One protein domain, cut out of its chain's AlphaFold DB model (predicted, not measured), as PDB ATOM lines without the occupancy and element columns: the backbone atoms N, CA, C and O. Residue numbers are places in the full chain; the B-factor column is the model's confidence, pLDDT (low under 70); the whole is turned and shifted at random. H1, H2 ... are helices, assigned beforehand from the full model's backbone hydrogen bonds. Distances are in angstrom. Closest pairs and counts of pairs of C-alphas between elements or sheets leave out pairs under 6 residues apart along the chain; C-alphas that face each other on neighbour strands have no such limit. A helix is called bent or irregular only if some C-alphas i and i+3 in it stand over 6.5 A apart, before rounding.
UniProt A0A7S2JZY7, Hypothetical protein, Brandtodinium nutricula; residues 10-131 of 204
ATOM      1  N   ASP A  10     174.677 202.439 169.183       57.34
ATOM      2  CA  ASP A  10     173.378 201.730 169.202       57.34
ATOM      3  C   ASP A  10     172.210 202.537 169.809       57.34
ATOM      4  O   ASP A  10     171.045 202.260 169.548       57.34
ATOM      5  N   ALA A  11     172.505 203.606 170.555       69.56
ATOM      6  CA  ALA A  11     171.534 204.554 171.107       69.56
ATOM      7  C   ALA A  11     171.275 205.812 170.237       69.56
ATOM      8  O   ALA A  11     170.792 206.824 170.746       69.56
ATOM      9  N   GLY A  12     171.683 205.833 168.963       61.22
ATOM     10  CA  GLY A  12     171.540 206.993 168.066       61.22
ATOM     11  C   GLY A  12     172.465 208.180 168.387       61.22
ATOM     12  O   GLY A  12     172.354 209.246 167.778       61.22
ATOM     13  N   ARG A  13     173.410 208.029 169.328       54.25
ATOM     14  CA  ARG A  13     174.372 209.083 169.695       54.25
ATOM     15  C   ARG A  13     175.644 208.985 168.847       54.25
ATOM     16  O   ARG A  13     176.272 207.935 168.755       54.25
ATOM     17  N   LEU A  14     176.054 210.108 168.254       52.69
ATOM     18  CA  LEU A  14     177.332 210.254 167.544       52.69
ATOM     19  C   LEU A  14     178.517 210.012 168.497       52.69
ATOM     20  O   LEU A  14     178.591 210.641 169.557       52.69
ATOM     21  N   ARG A  15     179.464 209.146 168.109       65.75
ATOM     22  CA  ARG A  15     180.690 208.871 168.885       65.75
ATOM     23  C   ARG A  15     181.479 210.163 169.154       65.75
ATOM     24  O   ARG A  15     181.652 210.993 168.261       65.75
ATOM     25  N   CYS A  16     182.014 210.311 170.370       64.31
ATOM     26  CA  CYS A  16     182.710 211.524 170.836       64.31
ATOM     27  C   CYS A  16     183.861 211.962 169.901       64.31
ATOM     28  O   CYS A  16     184.043 213.148 169.636       64.31
ATOM     29  N   ARG A  17     184.564 210.995 169.295       67.19
ATOM     30  CA  ARG A  17     185.634 211.230 168.310       67.19
ATOM     31  C   ARG A  17     185.143 211.913 167.024       67.19
ATOM     32  O   ARG A  17     185.840 212.771 166.495       67.19
ATOM     33  N   ALA A  18     183.943 211.574 166.544       62.47
ATOM     34  CA  ALA A  18     183.349 212.211 165.365       62.47
ATOM     35  C   ALA A  18     182.906 213.648 165.671       62.47
ATOM     36  O   ALA A  18     183.105 214.541 164.853       62.47
ATOM     37  N   ARG A  19     182.379 213.887 166.880       68.38
ATOM     38  CA  ARG A  19     182.031 215.238 167.346       68.38
ATOM     39  C   ARG A  19     183.263 216.123 167.480       68.38
ATOM     40  O   ARG A  19     183.253 217.234 166.972       68.38
ATOM     41  N   CYS A  20     184.330 215.615 168.093       71.44
ATOM     42  CA  CYS A  20     185.569 216.369 168.262       71.44
ATOM     43  C   CYS A  20     186.216 216.715 166.908       71.44
ATOM     44  O   CYS A  20     186.586 217.861 166.682       71.44
ATOM     45  N   GLY A  21     186.247 215.771 165.956       69.62
ATOM     46  CA  GLY A  21     186.751 216.038 164.603       69.62
ATOM     47  C   GLY A  21     185.903 217.045 163.816       69.62
ATOM     48  O   GLY A  21     186.442 217.878 163.088       69.62
ATOM     49  N   LEU A  22     184.578 217.022 163.984       67.62
ATOM     50  CA  LEU A  22     183.680 217.962 163.310       67.62
ATOM     51  C   LEU A  22     183.781 219.365 163.923       67.62
ATOM     52  O   LEU A  22     183.874 220.342 163.190       67.62
ATOM     53  N   VAL A  23     183.866 219.466 165.253       73.50
ATOM     54  CA  VAL A  23     184.103 220.742 165.949       73.50
ATOM     55  C   VAL A  23     185.469 221.309 165.580       73.50
ATOM     56  O   VAL A  23     185.557 222.488 165.258       73.50
ATOM     57  N   TRP A  24     186.518 220.483 165.544       73.81
ATOM     58  CA  TRP A  24     187.860 220.913 165.153       73.81
ATOM     59  C   TRP A  24     187.912 221.405 163.707       73.81
ATOM     60  O   TRP A  24     188.430 222.484 163.446       73.81
ATOM     61  N   THR A  25     187.325 220.666 162.759       69.06
ATOM     62  CA  THR A  25     187.291 221.100 161.352       69.06
ATOM     63  C   THR A  25     186.473 222.371 161.168       69.06
ATOM     64  O   THR A  25     186.886 223.235 160.399       69.06
ATOM     65  N   PHE A  26     185.369 222.536 161.900       70.25
ATOM     66  CA  PHE A  26     184.598 223.777 161.892       70.25
ATOM     67  C   PHE A  26     185.429 224.930 162.468       70.25
ATOM     68  O   PHE A  26     185.599 225.946 161.805       70.25
ATOM     69  N   LEU A  27     186.021 224.757 163.649       77.00
ATOM     70  CA  LEU A  27     186.773 225.801 164.346       77.00
ATOM     71  C   LEU A  27     188.026 226.218 163.569       77.00
ATOM     72  O   LEU A  27     188.230 227.406 163.352       77.00
ATOM     73  N   VAL A  28     188.810 225.262 163.063       73.44
ATOM     74  CA  VAL A  28     189.988 225.540 162.222       73.44
ATOM     75  C   VAL A  28     189.580 226.218 160.918       73.44
ATOM     76  O   VAL A  28     190.225 227.176 160.498       73.44
ATOM     77  N   ARG A  29     188.487 225.775 160.285       74.56
ATOM     78  CA  ARG A  29     188.000 226.391 159.045       74.56
ATOM     79  C   ARG A  29     187.517 227.820 159.272       74.56
ATOM     80  O   ARG A  29     187.858 228.695 158.480       74.56
ATOM     81  N   TRP A  30     186.768 228.071 160.343       74.00
ATOM     82  CA  TRP A  30     186.321 229.417 160.702       74.00
ATOM     83  C   TRP A  30     187.483 230.309 161.117       74.00
ATOM     84  O   TRP A  30     187.551 231.436 160.643       74.00
ATOM     85  N   ALA A  31     188.439 229.805 161.896       71.69
ATOM     86  CA  ALA A  31     189.640 230.549 162.261       71.69
ATOM     87  C   ALA A  31     190.460 230.937 161.023       71.69
ATOM     88  O   ALA A  31     190.803 232.103 160.866       71.69
ATOM     89  N   MET A  32     190.694 230.004 160.093       69.75
ATOM     90  CA  MET A  32     191.378 230.295 158.826       69.75
ATOM     91  C   MET A  32     190.605 231.295 157.965       69.75
ATOM     92  O   MET A  32     191.201 232.186 157.370       69.75
ATOM     93  N   THR A  33     189.274 231.187 157.921       69.88
ATOM     94  CA  THR A  33     188.432 232.128 157.166       69.88
ATOM     95  C   THR A  33     188.473 233.521 157.792       69.88
ATOM     96  O   THR A  33     188.630 234.500 157.075       69.88
ATOM     97  N   LEU A  34     188.398 233.624 159.120       73.44
ATOM     98  CA  LEU A  34     188.505 234.889 159.847       73.44
ATOM     99  C   LEU A  34     189.899 235.505 159.722       73.44
ATOM    100  O   LEU A  34     189.999 236.716 159.578       73.44
ATOM    101  N   LEU A  35     190.960 234.697 159.714       73.31
ATOM    102  CA  LEU A  35     192.323 235.167 159.459       73.31
ATOM    103  C   LEU A  35     192.488 235.646 158.016       73.31
ATOM    104  O   LEU A  35     193.080 236.696 157.801       73.31
ATOM    105  N   ALA A  36     191.932 234.936 157.032       70.75
ATOM    106  CA  ALA A  36     191.980 235.352 155.633       70.75
ATOM    107  C   ALA A  36     191.192 236.651 155.413       70.75
ATOM    108  O   ALA A  36     191.740 237.626 154.901       70.75
ATOM    109  N   VAL A  37     189.939 236.703 155.870       72.56
ATOM    110  CA  VAL A  37     189.090 237.902 155.803       72.56
ATOM    111  C   VAL A  37     189.733 239.047 156.580       72.56
ATOM    112  O   VAL A  37     189.839 240.144 156.049       72.56
ATOM    113  N   GLY A  38     190.237 238.794 157.787       70.44
ATOM    114  CA  GLY A  38     190.964 239.772 158.590       70.44
ATOM    115  C   GLY A  38     192.208 240.288 157.871       70.44
ATOM    116  O   GLY A  38     192.413 241.493 157.804       70.44
ATOM    117  N   SER A  39     192.998 239.412 157.250       70.88
ATOM    118  CA  SER A  39     194.193 239.817 156.501       70.88
ATOM    119  C   SER A  39     193.856 240.696 155.296       70.88
ATOM    120  O   SER A  39     194.565 241.659 155.037       70.88
ATOM    121  N   VAL A  40     192.747 240.437 154.599       67.88
ATOM    122  CA  VAL A  40     192.321 241.250 153.452       67.88
ATOM    123  C   VAL A  40     191.706 242.568 153.922       67.88
ATOM    124  O   VAL A  40     192.115 243.631 153.468       67.88
ATOM    125  N   TYR A  41     190.761 242.528 154.861       67.94
ATOM    126  CA  TYR A  41     190.028 243.718 155.303       67.94
ATOM    127  C   TYR A  41     190.825 244.632 156.224       67.94
ATOM    128  O   TYR A  41     190.553 245.825 156.245       67.94
ATOM    129  N   VAL A  42     191.779 244.103 156.987       73.69
ATOM    130  CA  VAL A  42     192.668 244.906 157.836       73.69
ATOM    131  C   VAL A  42     193.969 245.188 157.096       73.69
ATOM    132  O   VAL A  42     194.418 246.329 157.078       73.69
ATOM    133  N   GLY A  43     194.551 244.187 156.430       67.81
ATOM    134  CA  GLY A  43     195.833 244.344 155.743       67.81
ATOM    135  C   GLY A  43     195.772 245.342 154.594       67.81
ATOM    136  O   GLY A  43     196.621 246.223 154.545       67.81
ATOM    137  N   VAL A  44     194.751 245.296 153.730       63.16
ATOM    138  CA  VAL A  44     194.639 246.227 152.589       63.16
ATOM    139  C   VAL A  44     194.577 247.697 153.036       63.16
ATOM    140  O   VAL A  44     195.433 248.471 152.610       63.16
ATOM    141  N   PRO A  45     193.659 248.134 153.920       71.44
ATOM    142  CA  PRO A  45     193.641 249.527 154.361       71.44
ATOM    143  C   PRO A  45     194.874 249.915 155.182       71.44
ATOM    144  O   PRO A  45     195.361 251.033 155.025       71.44
ATOM    145  N   VAL A  46     195.441 249.009 155.990       67.81
ATOM    146  CA  VAL A  46     196.701 249.280 156.705       67.81
ATOM    147  C   VAL A  46     197.851 249.512 155.721       67.81
ATOM    148  O   VAL A  46     198.624 250.446 155.916       67.81
ATOM    149  N   THR A  47     197.926 248.748 154.626       61.75
ATOM    150  CA  THR A  47     198.941 248.949 153.574       61.75
ATOM    151  C   THR A  47     198.727 250.212 152.738       61.75
ATOM    152  O   THR A  47     199.682 250.712 152.155       61.75
ATOM    153  N   LEU A  48     197.498 250.739 152.674       66.38
ATOM    154  CA  LEU A  48     197.183 251.969 151.937       66.38
ATOM    155  C   LEU A  48     197.407 253.239 152.773       66.38
ATOM    156  O   LEU A  48     197.766 254.273 152.216       66.38
ATOM    157  N   VAL A  49     197.178 253.178 154.089       74.56
ATOM    158  CA  VAL A  49     197.309 254.332 154.999       74.56
ATOM    159  C   VAL A  49     198.732 254.472 155.540       74.56
ATOM    160  O   VAL A  49     199.215 255.590 155.712       74.56
ATOM    161  N   TRP A  50     199.419 253.358 155.798       62.50
ATOM    162  CA  TRP A  50     200.802 253.369 156.265       62.50
ATOM    163  C   TRP A  50     201.732 253.200 155.067       62.50
ATOM    164  O   TRP A  50     201.843 252.112 154.507       62.50
ATOM    165  N   THR A  51     202.416 254.271 154.665       54.03
ATOM    166  CA  THR A  51     203.480 254.189 153.661       54.03
ATOM    167  C   THR A  51     204.599 253.300 154.207       54.03
ATOM    168  O   THR A  51     205.383 253.708 155.066       54.03
ATOM    169  N   LEU A  52     204.621 252.038 153.758       54.34
ATOM    170  CA  LEU A  52     205.614 251.036 154.135       54.34
ATOM    171  C   LEU A  52     207.013 251.537 153.768       54.34
ATOM    172  O   LEU A  52     207.472 251.372 152.647       54.34
ATOM    173  N   THR A  53     207.715 252.119 154.731       57.81
ATOM    174  CA  THR A  53     209.140 252.447 154.613       57.81
ATOM    175  C   THR A  53     209.976 251.195 154.941       57.81
ATOM    176  O   THR A  53     210.432 250.948 156.055       57.81
ATOM    177  N   ASP A  54     209.972 250.309 153.948       63.91
ATOM    178  CA  ASP A  54     211.060 249.652 153.201       63.91
ATOM    179  C   ASP A  54     212.099 248.640 153.711       63.91
ATOM    180  O   ASP A  54     212.726 248.036 152.852       63.91
ATOM    181  N   GLU A  55     212.245 248.254 154.981       66.38
ATOM    182  CA  GLU A  55     213.111 247.063 155.241       66.38
ATOM    183  C   GLU A  55     212.626 246.115 156.330       66.38
ATOM    184  O   GLU A  55     212.650 244.891 156.168       66.38
ATOM    185  N   HIS A  56     212.150 246.657 157.446       69.69
ATOM    186  CA  HIS A  56     211.821 245.835 158.608       69.69
ATOM    187  C   HIS A  56     210.425 245.211 158.498       69.69
ATOM    188  O   HIS A  56     210.243 244.038 158.825       69.69
ATOM    189  N   TRP A  57     209.452 245.949 157.959       70.75
ATOM    190  CA  TRP A  57     208.081 245.460 157.792       70.75
ATOM    191  C   TRP A  57     207.956 244.402 156.696       70.75
ATOM    192  O   TRP A  57     207.270 243.404 156.903       70.75
ATOM    193  N   GLY A  58     208.675 244.556 155.579       68.81
ATOM    194  CA  GLY A  58     208.725 243.535 154.527       68.81
ATOM    195  C   GLY A  58     209.281 242.207 155.051       68.81
ATOM    196  O   GLY A  58     208.679 241.155 154.834       68.81
ATOM    197  N   LYS A  59     210.367 242.258 155.838       73.00
ATOM    198  CA  LYS A  59     210.932 241.076 156.509       73.00
ATOM    199  C   LYS A  59     209.967 240.473 157.527       73.00
ATOM    200  O   LYS A  59     209.834 239.254 157.561       73.00
ATOM    201  N   LEU A  60     209.277 241.293 158.322       77.31
ATOM    202  CA  LEU A  60     208.308 240.813 159.312       77.31
ATOM    203  C   LEU A  60     207.125 240.098 158.643       77.31
ATOM    204  O   LEU A  60     206.764 239.002 159.063       77.31
ATOM    205  N   ILE A  61     206.563 240.680 157.582       74.94
ATOM    206  CA  ILE A  61     205.449 240.095 156.823       74.94
ATOM    207  C   ILE A  61     205.898 238.806 156.126       74.94
ATOM    208  O   ILE A  61     205.190 237.803 156.193       74.94
ATOM    209  N   ALA A  62     207.088 238.794 155.519       70.56
ATOM    210  CA  ALA A  62     207.641 237.598 154.889       70.56
ATOM    211  C   ALA A  62     207.880 236.469 155.907       70.56
ATOM    212  O   ALA A  62     207.491 235.326 155.660       70.56
ATOM    213  N   ASN A  63     208.451 236.778 157.078       74.25
ATOM    214  CA  ASN A  63     208.644 235.788 158.139       74.25
ATOM    215  C   ASN A  63     207.309 235.303 158.709       74.25
ATOM    216  O   ASN A  63     207.123 234.099 158.856       74.25
ATOM    217  N   ALA A  64     206.364 236.204 158.982       72.25
ATOM    218  CA  ALA A  64     205.040 235.839 159.478       72.25
ATOM    219  C   ALA A  64     204.293 234.949 158.474       72.25
ATOM    220  O   ALA A  64     203.736 233.923 158.861       72.25
ATOM    221  N   GLY A  65     204.351 235.282 157.182       68.62
ATOM    222  CA  GLY A  65     203.799 234.461 156.106       68.62
ATOM    223  C   GLY A  65     204.450 233.080 156.040       68.62
ATOM    224  O   GLY A  65     203.745 232.076 155.973       68.62
ATOM    225  N   THR A  66     205.778 233.010 156.145       70.44
ATOM    226  CA  THR A  66     206.530 231.743 156.107       70.44
ATOM    227  C   THR A  66     206.234 230.865 157.323       70.44
ATOM    228  O   THR A  66     205.989 229.669 157.176       70.44
ATOM    229  N   VAL A  67     206.190 231.449 158.525       74.19
ATOM    230  CA  VAL A  67     205.852 230.737 159.767       74.19
ATOM    231  C   VAL A  67     204.410 230.243 159.725       74.19
ATOM    232  O   VAL A  67     204.153 229.086 160.046       74.19
ATOM    233  N   CYS A  68     203.469 231.077 159.277       70.62
ATOM    234  CA  CYS A  68     202.067 230.688 159.155       70.62
ATOM    235  C   CYS A  68     201.880 229.592 158.091       70.62
ATOM    236  O   CYS A  68     201.109 228.652 158.293       70.62
ATOM    237  N   PHE A  69     202.633 229.664 156.991       71.12
ATOM    238  CA  PHE A  69     202.657 228.635 155.958       71.12
ATOM    239  C   PHE A  69     203.216 227.308 156.479       71.12
ATOM    240  O   PHE A  69     202.606 226.262 156.267       71.12
ATOM    241  N   ALA A  70     204.333 227.336 157.209       71.38
ATOM    242  CA  ALA A  70     204.922 226.147 157.822       71.38
ATOM    243  C   ALA A  70     203.989 225.530 158.880       71.38
ATOM    244  O   ALA A  70     203.774 224.316 158.884       71.38
ATOM    245  N   ALA A  71     203.376 226.366 159.722       72.69
ATOM    246  CA  ALA A  71     202.419 225.948 160.743       72.69
ATOM    247  C   ALA A  71     201.135 225.349 160.146       72.69
ATOM    248  O   ALA A  71     200.540 224.465 160.757       72.69
ATOM    249  N   GLY A  72     200.715 225.787 158.954       68.69
ATOM    250  CA  GLY A  72     199.605 225.181 158.211       68.69
ATOM    251  C   GLY A  72     199.997 223.893 157.477       68.69
ATOM    252  O   GLY A  72     199.268 222.901 157.530       68.69
ATOM    253  N   CYS A  73     201.161 223.881 156.819       73.62
ATOM    254  CA  CYS A  73     201.647 222.743 156.034       73.62
ATOM    255  C   CYS A  73     202.008 221.529 156.892       73.62
ATOM    256  O   CYS A  73     201.747 220.406 156.468       73.62
ATOM    257  N   GLY A  74     202.588 221.727 158.080       77.88
ATOM    258  CA  GLY A  74     203.024 220.630 158.949       77.88
ATOM    259  C   GLY A  74     201.875 219.687 159.332       77.88
ATOM    260  O   GLY A  74     201.877 218.529 158.912       77.88
ATOM    261  N   PRO A  75     200.852 220.162 160.068       78.38
ATOM    262  CA  PRO A  75     199.694 219.353 160.444       78.38
ATOM    263  C   PRO A  75     198.961 218.760 159.237       78.38
ATOM    264  O   PRO A  75     198.489 217.625 159.304       78.38
ATOM    265  N   TRP A  76     198.897 219.494 158.120       80.12
ATOM    266  CA  TRP A  76     198.317 218.989 156.879       80.12
ATOM    267  C   TRP A  76     199.092 217.791 156.319       80.12
ATOM    268  O   TRP A  76     198.473 216.772 156.001       80.12
ATOM    269  N   ALA A  77     200.421 217.883 156.233       79.50
ATOM    270  CA  ALA A  77     201.283 216.818 155.724       79.50
ATOM    271  C   ALA A  77     201.193 215.558 156.597       79.50
ATOM    272  O   ALA A  77     201.047 214.453 156.077       79.50
ATOM    273  N   PHE A  78     201.188 215.716 157.925       84.75
ATOM    274  CA  PHE A  78     201.005 214.586 158.840       84.75
ATOM    275  C   PHE A  78     199.621 213.939 158.693       84.75
ATOM    276  O   PHE A  78     199.525 212.716 158.603       84.75
ATOM    277  N   ALA A  79     198.552 214.735 158.596       78.25
ATOM    278  CA  ALA A  79     197.193 214.217 158.435       78.25
ATOM    279  C   ALA A  79     196.980 213.516 157.082       78.25
ATOM    280  O   ALA A  79     196.293 212.495 157.010       78.25
ATOM    281  N   THR A  80     197.567 214.040 156.003       79.19
ATOM    282  CA  THR A  80     197.499 213.408 154.676       79.19
ATOM    283  C   THR A  80     198.322 212.133 154.614       79.19
ATOM    284  O   THR A  80     197.845 211.152 154.047       79.19
ATOM    285  N   LEU A  81     199.495 212.101 155.249       85.44
ATOM    286  CA  LEU A  81     200.295 210.884 155.362       85.44
ATOM    287  C   LEU A  81     199.554 209.800 156.159       85.44
ATOM    288  O   LEU A  81     199.445 208.668 155.696       85.44
ATOM    289  N   GLU A  82     198.965 210.146 157.307       85.94
ATOM    290  CA  GLU A  82     198.155 209.211 158.101       85.94
ATOM    291  C   GLU A  82     196.943 208.694 157.307       85.94
ATOM    292  O   GLU A  82     196.615 207.506 157.355       85.94
ATOM    293  N   ALA A  83     196.284 209.567 156.539       78.38
ATOM    294  CA  ALA A  83     195.167 209.184 155.680       78.38
ATOM    295  C   ALA A  83     195.606 208.268 154.526       78.38
ATOM    296  O   ALA A  83     194.893 207.316 154.209       78.38
ATOM    297  N   ALA A  84     196.775 208.518 153.930       82.25
ATOM    298  CA  ALA A  84     197.342 207.692 152.867       82.25
ATOM    299  C   ALA A  84     197.706 206.291 153.374       82.25
ATOM    300  O   ALA A  84     197.370 205.302 152.725       82.25
ATOM    301  N   LEU A  85     198.304 206.193 154.565       88.06
ATOM    302  CA  LEU A  85     198.636 204.909 155.191       88.06
ATOM    303  C   LEU A  85     197.390 204.075 155.528       88.06
ATOM    304  O   LEU A  85     197.446 202.853 155.465       88.06
ATOM    305  N   ARG A  86     196.253 204.718 155.832       83.06
ATOM    306  CA  ARG A  86     194.960 204.048 156.088       83.06
ATOM    307  C   ARG A  86     194.105 203.809 154.839       83.06
ATOM    308  O   ARG A  86     193.017 203.239 154.938       83.06
ATOM    309  N   ALA A  87     194.540 204.269 153.667       81.06
ATOM    310  CA  ALA A  87     193.817 204.084 152.411       81.06
ATOM    311  C   ALA A  87     193.624 202.610 151.990       81.06
ATOM    312  O   ALA A  87     192.504 202.281 151.579       81.06
ATOM    313  N   PRO A  88     194.638 201.717 152.072       81.75
ATOM    314  CA  PRO A  88     194.500 200.345 151.575       81.75
ATOM    315  C   PRO A  88     193.411 199.543 152.301       81.75
ATOM    316  O   PRO A  88     192.715 198.762 151.656       81.75
ATOM    317  N   ASP A  89     193.152 199.824 153.581       84.12
ATOM    318  CA  ASP A  89     192.134 199.124 154.382       84.12
ATOM    319  C   ASP A  89     190.689 199.346 153.888       84.12
ATOM    320  O   ASP A  89     189.776 198.606 154.251       84.12
ATOM    321  N   ARG A  90     190.442 200.385 153.072       75.44
ATOM    322  CA  ARG A  90     189.095 200.777 152.604       75.44
ATOM    323  C   ARG A  90     188.865 200.582 151.102       75.44
ATOM    324  O   ARG A  90     187.768 200.880 150.614       75.44
ATOM    325  N   GLY A  91     189.865 200.104 150.362       85.81
ATOM    326  CA  GLY A  91     189.795 199.902 148.909       85.81
ATOM    327  C   GLY A  91     189.599 201.198 148.099       85.81
ATOM    328  O   GLY A  91     189.947 202.293 148.539       85.81
ATOM    329  N   TRP A  92     189.009 201.092 146.899       79.94
ATOM    330  CA  TRP A  92     188.911 202.194 145.918       79.94
ATOM    331  C   TRP A  92     188.170 203.445 146.425       79.94
ATOM    332  O   TRP A  92     188.496 204.572 146.058       79.94
ATOM    333  N   GLN A  93     187.188 203.271 147.313       77.94
ATOM    334  CA  GLN A  93     186.486 204.406 147.921       77.94
ATOM    335  C   GLN A  93     187.366 205.183 148.909       77.94
ATOM    336  O   GLN A  93     187.198 206.395 149.046       77.94
ATOM    337  N   GLY A  94     188.328 204.512 149.553       80.75
ATOM    338  CA  GLY A  94     189.327 205.158 150.402       80.75
ATOM    339  C   GLY A  94     190.212 206.116 149.607       80.75
ATOM    340  O   GLY A  94     190.426 207.244 150.041       80.75
ATOM    341  N   ALA A  95     190.633 205.724 148.402       79.19
ATOM    342  CA  ALA A  95     191.481 206.556 147.544       79.19
ATOM    343  C   ALA A  95     190.813 207.893 147.165       79.19
ATOM    344  O   ALA A  95     191.431 208.952 147.273       79.19
ATOM    345  N   ILE A  96     189.525 207.865 146.800       81.75
ATOM    346  CA  ILE A  96     188.760 209.082 146.471       81.75
ATOM    347  C   ILE A  96     188.607 209.975 147.710       81.75
ATOM    348  O   ILE A  96     188.719 211.197 147.619       81.75
ATOM    349  N   GLN A  97     188.391 209.380 148.886       78.31
ATOM    350  CA  GLN A  97     188.288 210.129 150.135       78.31
ATOM    351  C   GLN A  97     189.614 210.814 150.496       78.31
ATOM    352  O   GLN A  97     189.604 211.988 150.860       78.31
ATOM    353  N   VAL A  98     190.747 210.117 150.363       80.25
ATOM    354  CA  VAL A  98     192.080 210.692 150.610       80.25
ATOM    355  C   VAL A  98     192.360 211.839 149.642       80.25
ATOM    356  O   VAL A  98     192.843 212.881 150.073       80.25
ATOM    357  N   PHE A  99     191.970 211.706 148.372       79.94
ATOM    358  CA  PHE A  99     192.082 212.782 147.384       79.94
ATOM    359  C   PHE A  99     191.290 214.035 147.790       79.94
ATOM    360  O   PHE A  99     191.819 215.146 147.750       79.94
ATOM    361  N   PHE A 100     190.048 213.870 148.252       76.12
ATOM    362  CA  PHE A 100     189.244 214.991 148.745       76.12
ATOM    363  C   PHE A 100     189.806 215.608 150.026       76.12
ATOM    364  O   PHE A 100     189.818 216.829 150.151       76.12
ATOM    365  N   VAL A 101     190.298 214.797 150.966       76.12
ATOM    366  CA  VAL A 101     190.950 215.299 152.185       76.12
ATOM    367  C   VAL A 101     192.208 216.085 151.822       76.12
ATOM    368  O   VAL A 101     192.402 217.175 152.346       76.12
ATOM    369  N   PHE A 102     193.009 215.596 150.875       78.19
ATOM    370  CA  PHE A 102     194.192 216.294 150.380       78.19
ATOM    371  C   PHE A 102     193.831 217.660 149.784       78.19
ATOM    372  O   PHE A 102     194.436 218.666 150.147       78.19
ATOM    373  N   LEU A 103     192.796 217.712 148.940       72.75
ATOM    374  CA  LEU A 103     192.304 218.939 148.307       72.75
ATOM    375  C   LEU A 103     191.703 219.945 149.295       72.75
ATOM    376  O   LEU A 103     191.968 221.139 149.192       72.75
ATOM    377  N   VAL A 104     190.868 219.478 150.225       69.31
ATOM    378  CA  VAL A 104     190.089 220.342 151.129       69.31
ATOM    379  C   VAL A 104     190.905 220.783 152.339       69.31
ATOM    380  O   VAL A 104     190.718 221.898 152.818       69.31
ATOM    381  N   ALA A 105     191.798 219.925 152.841       71.19
ATOM    382  CA  ALA A 105     192.642 220.240 153.989       71.19
ATOM    383  C   ALA A 105     193.932 220.972 153.599       71.19
ATOM    384  O   ALA A 105     194.621 221.463 154.491       71.19
ATOM    385  N   SER A 106     194.275 221.036 152.305       72.94
ATOM    386  CA  SER A 106     195.468 221.751 151.854       72.94
ATOM    387  C   SER A 106     195.416 223.214 152.301       72.94
ATOM    388  O   SER A 106     194.366 223.849 152.180       72.94
ATOM    389  N   PRO A 107     196.534 223.792 152.773       64.44
ATOM    390  CA  PRO A 107     196.624 225.231 153.017       64.44
ATOM    391  C   PRO A 107     196.431 226.045 151.725       64.44
ATOM    392  O   PRO A 107     196.015 227.197 151.775       64.44
ATOM    393  N   PHE A 108     196.628 225.421 150.558       65.44
ATOM    394  CA  PHE A 108     196.250 225.965 149.252       65.44
ATOM    395  C   PHE A 108     194.814 225.629 148.846       65.44
ATOM    396  O   PHE A 108     194.442 225.858 147.698       65.44
ATOM    397  N   GLY A 109     194.002 225.108 149.766       61.75
ATOM    398  CA  GLY A 109     192.668 224.566 149.524       61.75
ATOM    399  C   GLY A 109     191.786 225.493 148.698       61.75
ATOM    400  O   GLY A 109     191.059 225.032 147.829       61.75
ATOM    401  N   PHE A 110     191.896 226.808 148.893       60.00
ATOM    402  CA  PHE A 110     191.158 227.787 148.095       60.00
ATOM    403  C   PHE A 110     191.630 227.839 146.633       60.00
ATOM    404  O   PHE A 110     190.813 227.772 145.716       60.00
ATOM    405  N   ALA A 111     192.944 227.889 146.405       60.12
ATOM    406  CA  ALA A 111     193.530 227.873 145.067       60.12
ATOM    407  C   ALA A 111     193.290 226.530 144.367       60.12
ATOM    408  O   ALA A 111     192.917 226.495 143.198       60.12
ATOM    409  N   SER A 112     193.425 225.414 145.079       60.59
ATOM    410  CA  SER A 112     193.182 224.087 144.519       60.59
ATOM    411  C   SER A 112     191.698 223.827 144.262       60.59
ATOM    412  O   SER A 112     191.365 223.198 143.263       60.59
ATOM    413  N   PHE A 113     190.792 224.354 145.093       64.25
ATOM    414  CA  PHE A 113     189.351 224.311 144.836       64.25
ATOM    415  C   PHE A 113     188.981 225.185 143.636       64.25
ATOM    416  O   PHE A 113     188.179 224.766 142.805       64.25
ATOM    417  N   PHE A 114     189.600 226.358 143.488       66.12
ATOM    418  CA  PHE A 114     189.441 227.196 142.302       66.12
ATOM    419  C   PHE A 114     189.913 226.474 141.032       66.12
ATOM    420  O   PHE A 114     189.151 226.366 140.075       66.12
ATOM    421  N   VAL A 115     191.117 225.890 141.045       69.50
ATOM    422  CA  VAL A 115     191.653 225.094 139.924       69.50
ATOM    423  C   VAL A 115     190.768 223.883 139.633       69.50
ATOM    424  O   VAL A 115     190.497 223.586 138.475       69.50
ATOM    425  N   PHE A 116     190.263 223.200 140.659       71.25
ATOM    426  CA  PHE A 116     189.356 222.068 140.484       71.25
ATOM    427  C   PHE A 116     188.030 222.489 139.833       71.25
ATOM    428  O   PHE A 116     187.583 221.845 138.885       71.25
ATOM    429  N   ASN A 117     187.430 223.600 140.273       70.31
ATOM    430  CA  ASN A 117     186.234 224.157 139.633       70.31
ATOM    431  C   ASN A 117     186.512 224.577 138.187       70.31
ATOM    432  O   ASN A 117     185.698 224.301 137.308       70.31
ATOM    433  N   LEU A 118     187.673 225.177 137.923       71.12
ATOM    434  CA  LEU A 118     188.099 225.535 136.575       71.12
ATOM    435  C   LEU A 118     188.239 224.290 135.690       71.12
ATOM    436  O   LEU A 118     187.720 224.270 134.581       71.12
ATOM    437  N   LEU A 119     188.870 223.220 136.180       75.69
ATOM    438  CA  LEU A 119     188.998 221.954 135.451       75.69
ATOM    439  C   LEU A 119     187.634 221.308 135.179       75.69
ATOM    440  O   LEU A 119     187.413 220.786 134.086       75.69
ATOM    441  N   LEU A 120     186.696 221.366 136.128       81.00
ATOM    442  CA  LEU A 120     185.320 220.910 135.907       81.00
ATOM    443  C   LEU A 120     184.608 221.737 134.829       81.00
ATOM    444  O   LEU A 120     183.934 221.178 133.966       81.00
ATOM    445  N   GLN A 121     184.796 223.057 134.826       83.19
ATOM    446  CA  GLN A 121     184.248 223.925 133.783       83.19
ATOM    447  C   GLN A 121     184.884 223.636 132.419       83.19
ATOM    448  O   GLN A 121     184.165 223.450 131.442       83.19
ATOM    449  N   VAL A 122     186.210 223.505 132.348       82.94
ATOM    450  CA  VAL A 122     186.937 223.187 131.110       82.94
ATOM    451  C   VAL A 122     186.532 221.821 130.570       82.94
ATOM    452  O   VAL A 122     186.261 221.696 129.381       82.94
ATOM    453  N   THR A 123     186.442 220.797 131.420       84.50
ATOM    454  CA  THR A 123     185.988 219.462 130.997       84.50
ATOM    455  C   THR A 123     184.532 219.474 130.541       84.50
ATOM    456  O   THR A 123     184.206 218.796 129.567       84.50
ATOM    457  N   SER A 124     183.670 220.277 131.171       77.00
ATOM    458  CA  SER A 124     182.298 220.508 130.704       77.00
ATOM    459  C   SER A 124     182.283 221.152 129.313       77.00
ATOM    460  O   SER A 124     181.702 220.592 128.383       77.00
ATOM    461  N   CYS A 125     183.017 222.254 129.123       82.31
ATOM    462  CA  CYS A 125     183.155 222.933 127.833       82.31
ATOM    463  C   CYS A 125     183.737 222.012 126.756       82.31
ATOM    464  O   CYS A 125     183.255 222.005 125.627       82.31
ATOM    465  N   PHE A 126     184.728 221.192 127.110       83.31
ATOM    466  CA  PHE A 126     185.341 220.218 126.211       83.31
ATOM    467  C   PHE A 126     184.362 219.111 125.810       83.31
ATOM    468  O   PHE A 126     184.315 218.703 124.651       83.31
ATOM    469  N   LYS A 127     183.541 218.615 126.743       75.56
ATOM    470  CA  LYS A 127     182.500 217.625 126.425       75.56
ATOM    471  C   LYS A 127     181.409 218.211 125.531       75.56
ATOM    472  O   LYS A 127     180.924 217.494 124.656       75.56
ATOM    473  N   ILE A 128     181.063 219.487 125.711       78.38
ATOM    474  CA  ILE A 128     180.127 220.211 124.840       78.38
ATOM    475  C   ILE A 128     180.733 220.394 123.442       78.38
ATOM    476  O   ILE A 128     180.096 220.039 122.453       78.38
ATOM    477  N   SER A 129     181.978 220.868 123.342       78.19
ATOM    478  CA  SER A 129     182.627 221.151 122.055       78.19
ATOM    479  C   SER A 129     182.935 219.895 121.238       78.19
ATOM    480  O   SER A 129     182.864 219.923 120.014       78.19
ATOM    481  N   THR A 130     183.229 218.771 121.895       84.12
ATOM    482  CA  THR A 130     183.489 217.489 121.219       84.12
ATOM    483  C   THR A 130     182.223 216.718 120.843       84.12
ATOM    484  O   THR A 130     182.329 215.624 120.286       84.12
ATOM    485  N   GLY A 131     181.026 217.230 121.162       66.62
ATOM    486  CA  GLY A 131     179.748 216.595 120.811       66.62
ATOM    487  C   GLY A 131     179.554 215.190 121.399       66.62
ATOM    488  O   GLY A 131     178.658 214.454 120.993       66.62
TER     489      GLY A 131
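Overview. This is residues 10 to 131 of the 204 residues of the protein "Hypothetical protein" of Brandtodinium nutricula (UniProt A0A7S2JZY7). Two long helices, H1 and H2, run in nearly opposite ways with an open gap between them, like the two long sides of a loose frame closed at one end by the link of residues 50 to 55. H2 then folds back into a helical hairpin with the shorter H3, and H4 turns off at a corner after H3; residues 117 to 131, of which 117 to 129 belong to H4, stick out as an arm. The printed part has 122 residues with four named helices, in the order H1, H2, H3, H4, and no named strand; the class is all helix. The whole is loose, with a radius of gyration of the C-alphas of 19.9 A, and its outline is flat, spanning 59 by 51 by 27 A.

Arrangement. The longest helix, H1, residues 16 to 49, touches no other helix. It is apart from H2, residues 56 to 85, although a short link joins the two. H2 touches H3, residues 92 to 105, with its residues 76 to 84 alone; the closest C-alphas are those of Ala 83 and Val 98, 6.1 A apart. H2 and H3 run opposite ways at a shallow tilt of 13 degrees and form a helical hairpin. H3 and H4, residues 109 to 129, touch only at the corner by their tight link; the closest C-alphas are those of Leu 103 and Gly 109, 5.8 A apart. Their lines stand at a steep tilt of 58 degrees, and they run opposite ways. H4 is apart from H1 and from H2, and H1 is apart from H3. In H4 every O i to N i+4 pair is within hydrogen-bond range; within range are 29 of 30 pairs in H1, 25 of 26 in H2 and 9 of 10 in H3.

Along the chain. H1 begins at C-alpha 16, at (182.710, 211.524, 170.836), and measures 47.9 A from first to last C-alpha. H2 measures 43.1 A and ends at C-alpha 85, at (198.636, 204.909, 155.191). H2 is neither bent nor irregular, but only just: C-alphas 72 and 75 are 6.2 A apart. H3 measures 20.1 A. H4 measures 29.4 A and ends at C-alpha 129, at (182.627, 221.151, 122.055).

Size, cuts and confidence. The two C-alphas farthest apart are those of Asp 10 and Thr 53, at 63.7 A. The printed part has no cut and no long link. Residues 10 to 24, of which 16 to 24 belong to H1, stand free. The mean pLDDT of the printed part is 72.4, and 43 residues are under 70, among them residues 10 to 19, 50 to 56 and 107 to 115.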